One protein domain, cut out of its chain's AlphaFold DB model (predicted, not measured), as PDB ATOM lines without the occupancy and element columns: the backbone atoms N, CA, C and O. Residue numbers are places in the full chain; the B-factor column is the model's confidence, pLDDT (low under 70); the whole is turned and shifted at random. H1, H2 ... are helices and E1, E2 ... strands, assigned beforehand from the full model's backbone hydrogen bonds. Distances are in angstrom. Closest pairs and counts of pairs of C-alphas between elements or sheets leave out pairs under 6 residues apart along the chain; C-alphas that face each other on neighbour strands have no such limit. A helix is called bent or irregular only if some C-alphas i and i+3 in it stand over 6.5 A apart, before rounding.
ATOM      1  N   VAL A   2     105.605  98.999  89.600       91.62
ATOM      2  CA  VAL A   2     104.599  98.900  88.515       91.62
ATOM      3  C   VAL A   2     103.296  98.227  88.961       91.62
ATOM      4  O   VAL A   2     102.230  98.782  88.750       91.62
ATOM      5  N   HIS A   3     103.373  97.092  89.664       95.69
ATOM      6  CA  HIS A   3     102.179  96.410  90.182       95.69
ATOM      7  C   HIS A   3     101.323  97.308  91.091       95.69
ATOM      8  O   HIS A   3     100.128  97.449  90.870       95.69
ATOM      9  N   ALA A   4     101.949  97.985  92.059       95.00
ATOM     10  CA  ALA A   4     101.255  98.894  92.969       95.00
ATOM     11  C   ALA A   4     100.638 100.101  92.242       95.00
ATOM     12  O   ALA A   4      99.578 100.571  92.642       95.00
ATOM     13  N   MET A   5     101.279 100.582  91.171       94.31
ATOM     14  CA  MET A   5     100.743 101.654  90.328       94.31
ATOM     15  C   MET A   5      99.542 101.182  89.506       94.31
ATOM     16  O   MET A   5      98.539 101.884  89.461       94.31
ATOM     17  N   ASN A   6      99.605  99.981  88.927       97.50
ATOM     18  CA  ASN A   6      98.485  99.393  88.191       97.50
ATOM     19  C   ASN A   6      97.273  99.171  89.101       97.50
ATOM     20  O   ASN A   6      96.152  99.487  88.722       97.50
ATOM     21  N   GLU A   7      97.492  98.684  90.320       96.69
ATOM     22  CA  GLU A   7      96.413  98.523  91.295       96.69
ATOM     23  C   GLU A   7      95.859  99.869  91.769       96.69
ATOM     24  O   GLU A   7      94.668  99.989  92.007       96.69
ATOM     25  N   ALA A   8      96.692 100.896  91.963       96.19
ATOM     26  CA  ALA A   8      96.200 102.232  92.311       96.19
ATOM     27  C   ALA A   8      95.332 102.820  91.184       96.19
ATOM     28  O   ALA A   8      94.271 103.385  91.451       96.19
ATOM     29  N   ALA A   9      95.740 102.615  89.930       95.69
ATOM     30  CA  ALA A   9      94.978 103.030  88.759       95.69
ATOM     31  C   ALA A   9      93.642 102.279  88.640       95.69
ATOM     32  O   ALA A   9      92.614 102.923  88.450       95.69
ATOM     33  N   SER A  10      93.645 100.949  88.798       97.12
ATOM     34  CA  SER A  10      92.424 100.131  88.736       97.12
ATOM     35  C   SER A  10      91.430 100.519  89.828       97.12
ATOM     36  O   SER A  10      90.284 100.820  89.522       97.12
ATOM     37  N   ASP A  11      91.873 100.615  91.085       95.44
ATOM     38  CA  ASP A  11      90.986 101.000  92.190       95.44
ATOM     39  C   ASP A  11      90.428 102.421  92.009       95.44
ATOM     40  O   ASP A  11      89.274 102.687  92.342       95.44
ATOM     41  N   THR A  12      91.240 103.347  91.482       95.25
ATOM     42  CA  THR A  12      90.785 104.708  91.165       95.25
ATOM     43  C   THR A  12      89.705 104.681  90.091       95.25
ATOM     44  O   THR A  12      88.703 105.379  90.228       95.25
ATOM     45  N   TRP A  13      89.893 103.881  89.039       94.94
ATOM     46  CA  TRP A  13      88.902 103.714  87.980       94.94
ATOM     47  C   TRP A  13      87.576 103.193  88.532       94.94
ATOM     48  O   TRP A  13      86.552 103.844  88.341       94.94
ATOM     49  N   ASP A  14      87.607 102.095  89.287       95.06
ATOM     50  CA  ASP A  14      86.402 101.465  89.834       95.06
ATOM     51  C   ASP A  14      85.639 102.419  90.771       95.06
ATOM     52  O   ASP A  14      84.404 102.501  90.741       95.06
ATOM     53  N   LEU A  15      86.373 103.194  91.580       93.88
ATOM     54  CA  LEU A  15      85.806 104.199  92.478       93.88
ATOM     55  C   LEU A  15      85.158 105.358  91.708       93.88
ATOM     56  O   LEU A  15      84.069 105.806  92.077       93.88
ATOM     57  N   MET A  16      85.811 105.848  90.652       92.94
ATOM     58  CA  MET A  16      85.261 106.902  89.800       92.94
ATOM     59  C   MET A  16      84.031 106.416  89.041       92.94
ATOM     60  O   MET A  16      83.011 107.094  89.074       92.94
ATOM     61  N   GLU A  17      84.100 105.257  88.388       93.56
ATOM     62  CA  GLU A  17      82.996 104.691  87.609       93.56
ATOM     63  C   GLU A  17      81.751 104.514  88.484       93.56
ATOM     64  O   GLU A  17      80.680 105.040  88.169       93.56
ATOM     65  N   THR A  18      81.915 103.873  89.645       93.19
ATOM     66  CA  THR A  18      80.827 103.664  90.607       93.19
ATOM     67  C   THR A  18      80.303 104.988  91.168       93.19
ATOM     68  O   THR A  18      79.093 105.214  91.231       93.19
ATOM     69  N   GLY A  19      81.203 105.886  91.580       92.19
ATOM     70  CA  GLY A  19      80.837 107.154  92.205       92.19
ATOM     71  C   GLY A  19      80.135 108.111  91.242       92.19
ATOM     72  O   GLY A  19      79.131 108.721  91.610       92.19
ATOM     73  N   ILE A  20      80.614 108.218  90.001       89.31
ATOM     74  CA  ILE A  20      80.012 109.055  88.955       89.31
ATOM     75  C   ILE A  20      78.629 108.522  88.585       89.31
ATOM     76  O   ILE A  20      77.677 109.303  88.561       89.31
ATOM     77  N   ALA A  21      78.486 107.208  88.371       91.31
ATOM     78  CA  ALA A  21      77.189 106.596  88.079       91.31
ATOM     79  C   ALA A  21      76.165 106.826  89.207       91.31
ATOM     80  O   ALA A  21      74.975 106.990  88.941       91.31
ATOM     81  N   GLY A  22      76.625 106.877  90.461       92.25
ATOM     82  CA  GLY A  22      75.794 107.149  91.637       92.25
ATOM     83  C   GLY A  22      75.614 108.630  91.998       92.25
ATOM     84  O   GLY A  22      74.941 108.918  92.984       92.25
ATOM     85  N   GLY A  23      76.222 109.571  91.265       91.44
ATOM     86  CA  GLY A  23      76.183 111.005  91.594       91.44
ATOM     87  C   GLY A  23      76.931 111.395  92.881       91.44
ATOM     88  O   GLY A  23      76.702 112.475  93.420       91.44
ATOM     89  N   ILE A  24      77.819 110.529  93.377       91.50
ATOM     90  CA  ILE A  24      78.602 110.682  94.618       91.50
ATOM     91  C   ILE A  24      80.109 110.515  94.362       91.50
ATOM     92  O   ILE A  24      80.853 110.025  95.210       91.50
ATOM     93  N   GLY A  25      80.554 110.883  93.159       87.94
ATOM     94  CA  GLY A  25      81.943 110.741  92.735       87.94
ATOM     95  C   GLY A  25      82.905 111.522  93.638       87.94
ATOM     96  O   GLY A  25      82.626 112.681  93.960       87.94
ATOM     97  N   PRO A  26      84.037 110.926  94.052       88.25
ATOM     98  CA  PRO A  26      85.050 111.645  94.815       88.25
ATOM     99  C   PRO A  26      85.647 112.784  93.983       88.25
ATOM    100  O   PRO A  26      85.840 112.661  92.774       88.25
ATOM    101  N   GLY A  27      85.979 113.891  94.646       88.12
ATOM    102  CA  GLY A  27      86.717 114.983  94.015       88.12
ATOM    103  C   GLY A  27      88.178 114.615  93.740       88.12
ATOM    104  O   GLY A  27      88.726 113.689  94.344       88.12
ATOM    105  N   GLU A  28      88.827 115.395  92.875       86.25
ATOM    106  CA  GLU A  28      90.233 115.218  92.486       86.25
ATOM    107  C   GLU A  28      91.171 115.088  93.696       86.25
ATOM    108  O   GLU A  28      91.946 114.140  93.782       86.25
ATOM    109  N   GLU A  29      91.063 115.993  94.674       88.50
ATOM    110  CA  GLU A  29      91.930 115.985  95.860       88.50
ATOM    111  C   GLU A  29      91.830 114.675  96.648       88.50
ATOM    112  O   GLU A  29      92.838 114.171  97.144       88.50
ATOM    113  N   THR A  30      90.629 114.093  96.721       91.50
ATOM    114  CA  THR A  30      90.394 112.820  97.414       91.50
ATOM    115  C   THR A  30      91.046 111.666  96.662       91.50
ATOM    116  O   THR A  30      91.718 110.839  97.275       91.50
ATOM    117  N   LEU A  31      90.892 111.620  95.337       92.88
ATOM    118  CA  LEU A  31      91.537 110.609  94.497       92.88
ATOM    119  C   LEU A  31      93.063 110.688  94.595       92.88
ATOM    120  O   LEU A  31      93.731 109.661  94.730       92.88
ATOM    121  N   THR A  32      93.612 111.902  94.586       92.69
ATOM    122  CA  THR A  32      95.043 112.140  94.782       92.69
ATOM    123  C   THR A  32      95.502 111.620  96.143       92.69
ATOM    124  O   THR A  32      96.455 110.846  96.201       92.69
ATOM    125  N   ASP A  33      94.806 111.954  97.232       94.06
ATOM    126  CA  ASP A  33      95.183 111.498  98.576       94.06
ATOM    127  C   ASP A  33      95.147 109.974  98.720       94.06
ATOM    128  O   ASP A  33      96.105 109.375  99.215       94.06
ATOM    129  N   LEU A  34      94.088 109.330  98.226       95.38
ATOM    130  CA  LEU A  34      93.959 107.872  98.256       95.38
ATOM    131  C   LEU A  34      95.094 107.187  97.485       95.38
ATOM    132  O   LEU A  34      95.705 106.238  97.989       95.38
ATOM    133  N   ASN A  35      95.430 107.700  96.299       95.94
ATOM    134  CA  ASN A  35      96.525 107.169  95.494       95.94
ATOM    135  C   ASN A  35      97.882 107.338  96.177       95.94
ATOM    136  O   ASN A  35      98.652 106.379  96.258       95.94
ATOM    137  N   LEU A  36      98.180 108.524  96.709       95.69
ATOM    138  CA  LEU A  36      99.453 108.786  97.380       95.69
ATOM    139  C   LEU A  36      99.643 107.897  98.614       95.69
ATOM    140  O   LEU A  36     100.716 107.310  98.778       95.69
ATOM    141  N   ILE A  37      98.596 107.722  99.427       95.62
ATOM    142  CA  ILE A  37      98.618 106.829 100.593       95.62
ATOM    143  C   ILE A  37      98.883 105.384 100.154       95.62
ATOM    144  O   ILE A  37      99.804 104.744 100.670       95.62
ATOM    145  N   LYS A  38      98.123 104.870  99.177       95.94
ATOM    146  CA  LYS A  38      98.264 103.486  98.696       95.94
ATOM    147  C   LYS A  38      99.659 103.219  98.134       95.94
ATOM    148  O   LYS A  38     100.268 102.191  98.439       95.94
ATOM    149  N   LEU A  39     100.188 104.142  97.332       96.06
ATOM    150  CA  LEU A  39     101.512 104.002  96.730       96.06
ATOM    151  C   LEU A  39     102.619 104.033  97.784       96.06
ATOM    152  O   LEU A  39     103.513 103.187  97.740       96.06
ATOM    153  N   GLN A  40     102.546 104.943  98.756       94.31
ATOM    154  CA  GLN A  40     103.534 105.026  99.831       94.31
ATOM    155  C   GLN A  40     103.515 103.782 100.734       94.31
ATOM    156  O   GLN A  40     104.569 103.313 101.154       94.31
ATOM    157  N   GLN A  41     102.340 103.197 100.983       94.62
ATOM    158  CA  GLN A  41     102.217 101.940 101.731       94.62
ATOM    159  C   GLN A  41     102.824 100.743 100.989       94.62
ATOM    160  O   GLN A  41     103.389  99.848 101.615       94.62
ATOM    161  N   ARG A  42     102.695 100.697  99.658       95.38
ATOM    162  CA  ARG A  42     103.082  99.528  98.846       95.38
ATOM    163  C   ARG A  42     104.476  99.609  98.241       95.38
ATOM    164  O   ARG A  42     104.979  98.604  97.735       95.38
ATOM    165  N   ILE A  43     105.103 100.780  98.243       93.88
ATOM    166  CA  ILE A  43     106.405 101.001  97.617       93.88
ATOM    167  C   ILE A  43     107.366 101.573  98.669       93.88
ATOM    168  O   ILE A  43     107.471 102.788  98.797       93.88
ATOM    169  N   PRO A  44     108.137 100.725  99.380       90.44
ATOM    170  CA  PRO A  44     109.039 101.178 100.445       90.44
ATOM    171  C   PRO A  44     110.088 102.214 100.010       90.44
ATOM    172  O   PRO A  44     110.527 103.035 100.811       90.44
ATOM    173  N   ALA A  45     110.493 102.186  98.738       91.19
ATOM    174  CA  ALA A  45     111.461 103.123  98.163       91.19
ATOM    175  C   ALA A  45     110.846 104.468  97.724       91.19
ATOM    176  O   ALA A  45     111.574 105.343  97.257       91.19
ATOM    177  N   LEU A  46     109.521 104.629  97.822       93.69
ATOM    178  CA  LEU A  46     108.811 105.847  97.451       93.69
ATOM    179  C   LEU A  46     108.550 106.694  98.697       93.69
ATOM    180  O   LEU A  46     107.890 106.257  99.638       93.69
ATOM    181  N   ARG A  47     109.003 107.946  98.668       93.25
ATOM    182  CA  ARG A  47     108.579 108.972  99.624       93.25
ATOM    183  C   ARG A  47     107.741 110.016  98.905       93.25
ATOM    184  O   ARG A  47     108.065 110.415  97.786       93.25
ATOM    185  N   VAL A  48     106.684 110.457  99.572       94.38
ATOM    186  CA  VAL A  48     105.747 111.456  99.060       94.38
ATOM    187  C   VAL A  48     105.849 112.713  99.913       94.38
ATOM    188  O   VAL A  48     105.921 112.643 101.140       94.38
ATOM    189  N   THR A  49     105.854 113.874  99.270       92.25
ATOM    190  CA  THR A  49     105.688 115.168  99.943       92.25
ATOM    191  C   THR A  49     104.609 115.943  99.211       92.25
ATOM    192  O   THR A  49     104.835 116.399  98.095       92.25
ATOM    193  N   LYS A  50     103.426 116.050  99.823       90.69
ATOM    194  CA  LYS A  50     102.319 116.858  99.304       90.69
ATOM    195  C   LYS A  50     102.527 118.311  99.721       90.69
ATOM    196  O   LYS A  50     102.902 118.568 100.869       90.69
ATOM    197  N   TYR A  51     102.314 119.249  98.809       87.19
ATOM    198  CA  TYR A  51     102.358 120.661  99.161       87.19
ATOM    199  C   TYR A  51     101.047 121.080  99.831       87.19
ATOM    200  O   TYR A  51      99.985 120.507  99.603       87.19
ATOM    201  N   ALA A  52     101.131 122.066 100.721       77.12
ATOM    202  CA  ALA A  52      99.938 122.706 101.254       77.12
ATOM    203  C   ALA A  52      99.425 123.735 100.239       77.12
ATOM    204  O   ALA A  52     100.234 124.458  99.658       77.12
ATOM    205  N   LYS A  53      98.100 123.895 100.130       67.25
ATOM    206  CA  LYS A  53      97.447 124.879  99.241       67.25
ATOM    207  C   LYS A  53      98.010 126.302  99.337       67.25
ATOM    208  O   LYS A  53      98.078 127.024  98.352       67.25
ATOM    209  N   ALA A  54      98.474 126.707 100.522       59.44
ATOM    210  CA  ALA A  54      99.091 128.019 100.742       59.44
ATOM    211  C   ALA A  54     100.472 128.196 100.060       59.44
ATOM    212  O   ALA A  54     100.939 129.323  99.916       59.44
ATOM    213  N   VAL A  55     101.125 127.104  99.649       59.66
ATOM    214  CA  VAL A  55     102.446 127.063  98.993       59.66
ATOM    215  C   VAL A  55     102.322 126.851  97.471       59.66
ATOM    216  O   VAL A  55     103.240 127.188  96.722       59.66
ATOM    217  N   GLU A  56     101.178 126.349  96.991       55.09
ATOM    218  CA  GLU A  56     100.936 125.986  95.582       55.09
ATOM    219  C   GLU A  56     101.018 127.178  94.618       55.09
ATOM    220  O   GLU A  56     101.569 127.040  93.524       55.09
ATOM    221  N   ALA A  57     100.590 128.372  95.048       56.31
ATOM    222  CA  ALA A  57     100.580 129.578  94.212       56.31
ATOM    223  C   ALA A  57     101.971 129.991  93.684       56.31
ATOM    224  O   ALA A  57     102.058 130.726  92.703       56.31
ATOM    225  N   GLY A  58     103.057 129.523  94.315       60.34
ATOM    226  CA  GLY A  58     104.431 129.806  93.888       60.34
ATOM    227  C   GLY A  58     105.167 128.642  93.216       60.34
ATOM    228  O   GLY A  58     106.202 128.879  92.598       60.34
ATOM    229  N   ASN A  59     104.685 127.398  93.341       69.00
ATOM    230  CA  ASN A  59     105.487 126.205  93.023       69.00
ATOM    231  C   ASN A  59     104.954 125.372  91.838       69.00
ATOM    232  O   ASN A  59     105.724 124.594  91.261       69.00
ATOM    233  N   GLY A  60     103.680 125.562  91.456       78.50
ATOM    234  CA  GLY A  60     103.066 124.974  90.253       78.50
ATOM    235  C   GLY A  60     103.012 123.443  90.243       78.50
ATOM    236  O   GLY A  60     103.149 122.837  89.182       78.50
ATOM    237  N   ALA A  61     102.931 122.834  91.424       85.44
ATOM    238  CA  ALA A  61     102.867 121.394  91.619       85.44
ATOM    239  C   ALA A  61     102.060 121.065  92.872       85.44
ATOM    240  O   ALA A  61     102.105 121.830  93.837       85.44
ATOM    241  N   ASP A  62     101.434 119.892  92.877       87.69
ATOM    242  CA  ASP A  62     100.618 119.399  93.987       87.69
ATOM    243  C   ASP A  62     101.441 118.519  94.940       87.69
ATOM    244  O   ASP A  62     101.269 118.561  96.162       87.69
ATOM    245  N   TRP A  63     102.386 117.728  94.412       93.06
ATOM    246  CA  TRP A  63     103.282 116.911  95.236       93.06
ATOM    247  C   TRP A  63     104.627 116.584  94.573       93.06
ATOM    248  O   TRP A  63     104.876 116.820  93.388       93.06
ATOM    249  N   GLU A  64     105.513 115.989  95.370       94.88
ATOM    250  CA  GLU A  64     106.777 115.406  94.934       94.88
ATOM    251  C   GLU A  64     106.820 113.902  95.210       94.88
ATOM    252  O   GLU A  64     106.390 113.430  96.268       94.88
ATOM    253  N   TRP A  65     107.417 113.158  94.281       95.25
ATOM    254  CA  TRP A  65     107.885 111.795  94.506       95.25
ATOM    255  C   TRP A  65     109.399 111.772  94.613       95.25
ATOM    256  O   TRP A  65     110.112 112.311  93.766       95.25
ATOM    257  N   TRP A  66     109.881 111.074  95.630       94.12
ATOM    258  CA  TRP A  66     111.288 110.771  95.817       94.12
ATOM    259  C   TRP A  66     111.452 109.261  95.754       94.12
ATOM    260  O   TRP A  66     110.929 108.538  96.604       94.12
ATOM    261  N   ILE A  67     112.149 108.791  94.725       92.38
ATOM    262  CA  ILE A  67     112.378 107.374  94.461       92.38
ATOM    263  C   ILE A  67     113.871 107.126  94.566       92.38
ATOM    264  O   ILE A  67     114.659 107.712  93.822       92.38
ATOM    265  N   GLY A  68     114.273 106.264  95.485       88.25
ATOM    266  CA  GLY A  68     115.684 106.024  95.710       88.25
ATOM    267  C   GLY A  68     115.950 105.207  96.954       88.25
ATOM    268  O   GLY A  68     115.048 104.621  97.555       88.25
ATOM    269  N   SER A  69     117.220 105.177  97.323       80.38
ATOM    270  CA  SER A  69     117.710 104.429  98.468       80.38
ATOM    271  C   SER A  69     118.564 105.345  99.323       80.38
ATOM    272  O   SER A  69     119.512 105.964  98.841       80.38
ATOM    273  N   SER A  70     118.242 105.418 100.617       75.94
ATOM    274  CA  SER A  70     119.124 106.073 101.585       75.94
ATOM    275  C   SER A  70     120.451 105.327 101.732       75.94
ATOM    276  O   SER A  70     121.434 105.966 102.077       75.94
ATOM    277  N   ALA A  71     120.492 104.016 101.461       80.19
ATOM    278  CA  ALA A  71     121.719 103.227 101.551       80.19
ATOM    279  C   ALA A  71     122.705 103.548 100.417       80.19
ATOM    280  O   ALA A  71     123.910 103.516 100.633       80.19
ATOM    281  N   ASP A  72     122.193 103.891  99.231       81.31
ATOM    282  CA  ASP A  72     123.015 104.150  98.042       81.31
ATOM    283  C   ASP A  72     123.185 105.648  97.742       81.31
ATOM    284  O   ASP A  72     123.779 106.001  96.725       81.31
ATOM    285  N   GLU A  73     122.603 106.522  98.577       80.12
ATOM    286  CA  GLU A  73     122.545 107.991  98.433       80.12
ATOM    287  C   GLU A  73     122.054 108.493  97.059       80.12
ATOM    288  O   GLU A  73     122.229 109.655  96.691       80.12
ATOM    289  N   ARG A  74     121.382 107.635  96.289       88.00
ATOM    290  CA  ARG A  74     120.886 107.943  94.943       88.00
ATOM    291  C   ARG A  74     119.381 108.124  94.970       88.00
ATOM    292  O   ARG A  74     118.642 107.214  95.350       88.00
ATOM    293  N   TRP A  75     118.946 109.296  94.518       91.81
ATOM    294  CA  TRP A  75     117.545 109.699  94.504       91.81
ATOM    295  C   TRP A  75     117.163 110.308  93.164       91.81
ATOM    296  O   TRP A  75     117.877 111.140  92.610       91.81
ATOM    297  N   ILE A  76     115.989 109.920  92.686       93.50
ATOM    298  CA  ILE A  76     115.262 110.607  91.629       93.50
ATOM    299  C   ILE A  76     114.134 111.377  92.299       93.50
ATOM    300  O   ILE A  76     113.361 110.816  93.079       93.50
ATOM    301  N   LYS A  77     114.049 112.665  91.979       93.88
ATOM    302  CA  LYS A  77     112.987 113.548  92.438       93.88
ATOM    303  C   LYS A  77     112.105 113.936  91.258       93.88
ATOM    304  O   LYS A  77     112.602 114.481  90.275       93.88
ATOM    305  N   LEU A  78     110.809 113.682  91.377       93.38
ATOM    306  CA  LEU A  78     109.793 114.063  90.403       93.38
ATOM    307  C   LEU A  78     108.844 115.059  91.057       93.38
ATOM    308  O   LEU A  78     108.355 114.815  92.158       93.38
ATOM    309  N   ARG A  79     108.582 116.171  90.376       92.88
ATOM    310  CA  ARG A  79     107.559 117.140  90.764       92.88
ATOM    311  C   ARG A  79     106.329 116.892  89.900       92.88
ATOM    312  O   ARG A  79     106.471 116.779  88.684       92.88
ATOM    313  N   ILE A  80     105.163 116.769  90.523       91.25
ATOM    314  CA  ILE A  80     103.945 116.320  89.854       91.25
ATOM    315  C   ILE A  80     102.806 117.301  90.145       91.25
ATOM    316  O   ILE A  80     102.606 117.724  91.283       91.25
ATOM    317  N   GLN A  81     102.084 117.653  89.084       88.69
ATOM    318  CA  GLN A  81     100.844 118.420  89.104       88.69
ATOM    319  C   GLN A  81      99.750 117.527  88.520       88.69
ATOM    320  O   GLN A  81      99.920 116.985  87.424       88.69
TER     321      GLN A  81
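AT A GLANCE: This is residues 2 to 81 of the 92 residues of an uncharacterized protein of Rhodococcus sp. 06-469-3-2 (UniProt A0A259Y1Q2). A helical hairpin, H1 and H2, stands over one face of a small sheet, H2 packing along E1 and H1 beyond it; H3 lies off the sheet between E1 and E2. The 80 printed residues run H1 H2 E1 H3 E2 E3. The antiparallel sheet E1 - E2 - E3 and H2 make two layers, helix on one face; the class is mixed. The whole is loose, radius of gyration of the C-alphas 14.6 A, and flat, 47 by 33 by 13 A.

IN THESE COORDINATES: H1, residues 2 to 21, starts at C-alpha 2 (104.599, 98.900, 88.515) and spans 28.5 A. H2, 28 to 42, spans 21.3 A; E1 is 46 to 50, 12.9 A. H3, 53 to 59, 10.3 A, is only just irregular: C-alphas 54 and 57 are 6.9 A apart. E2, 63 to 69, spans 19.3 A; E3, 74 to 80, spans 19.6 A to C-alpha 80 (103.945, 116.320, 89.854).

HOW THE PARTS SIT: H1 touches H2 with residues 4 to 12 alone, closest C-alphas Ala 8 and Asn 35, 5.9 A, at a shallow tilt of 30 degrees, opposite ways. H2 is on the sheet, height over the sheet 10.1 A, along E1 at 22 degrees on the local plane. E1 and E2 have N 47 and O 66 within hydrogen-bond range, 2.9 A; the hairpin E2 and E3 has N 65 and O 78, 2.9 A. Every O i to N i+4 pair is within range in H1 and H2; H3 has 0 of 3, but 3 of 4 O i to N i+3.

THE WHOLE: The farthest C-alphas, Gly 23 and Asp 72, are 47.8 A apart. The printed part has no cut and no long link; pLDDT is under 70 in residues 53 to 59.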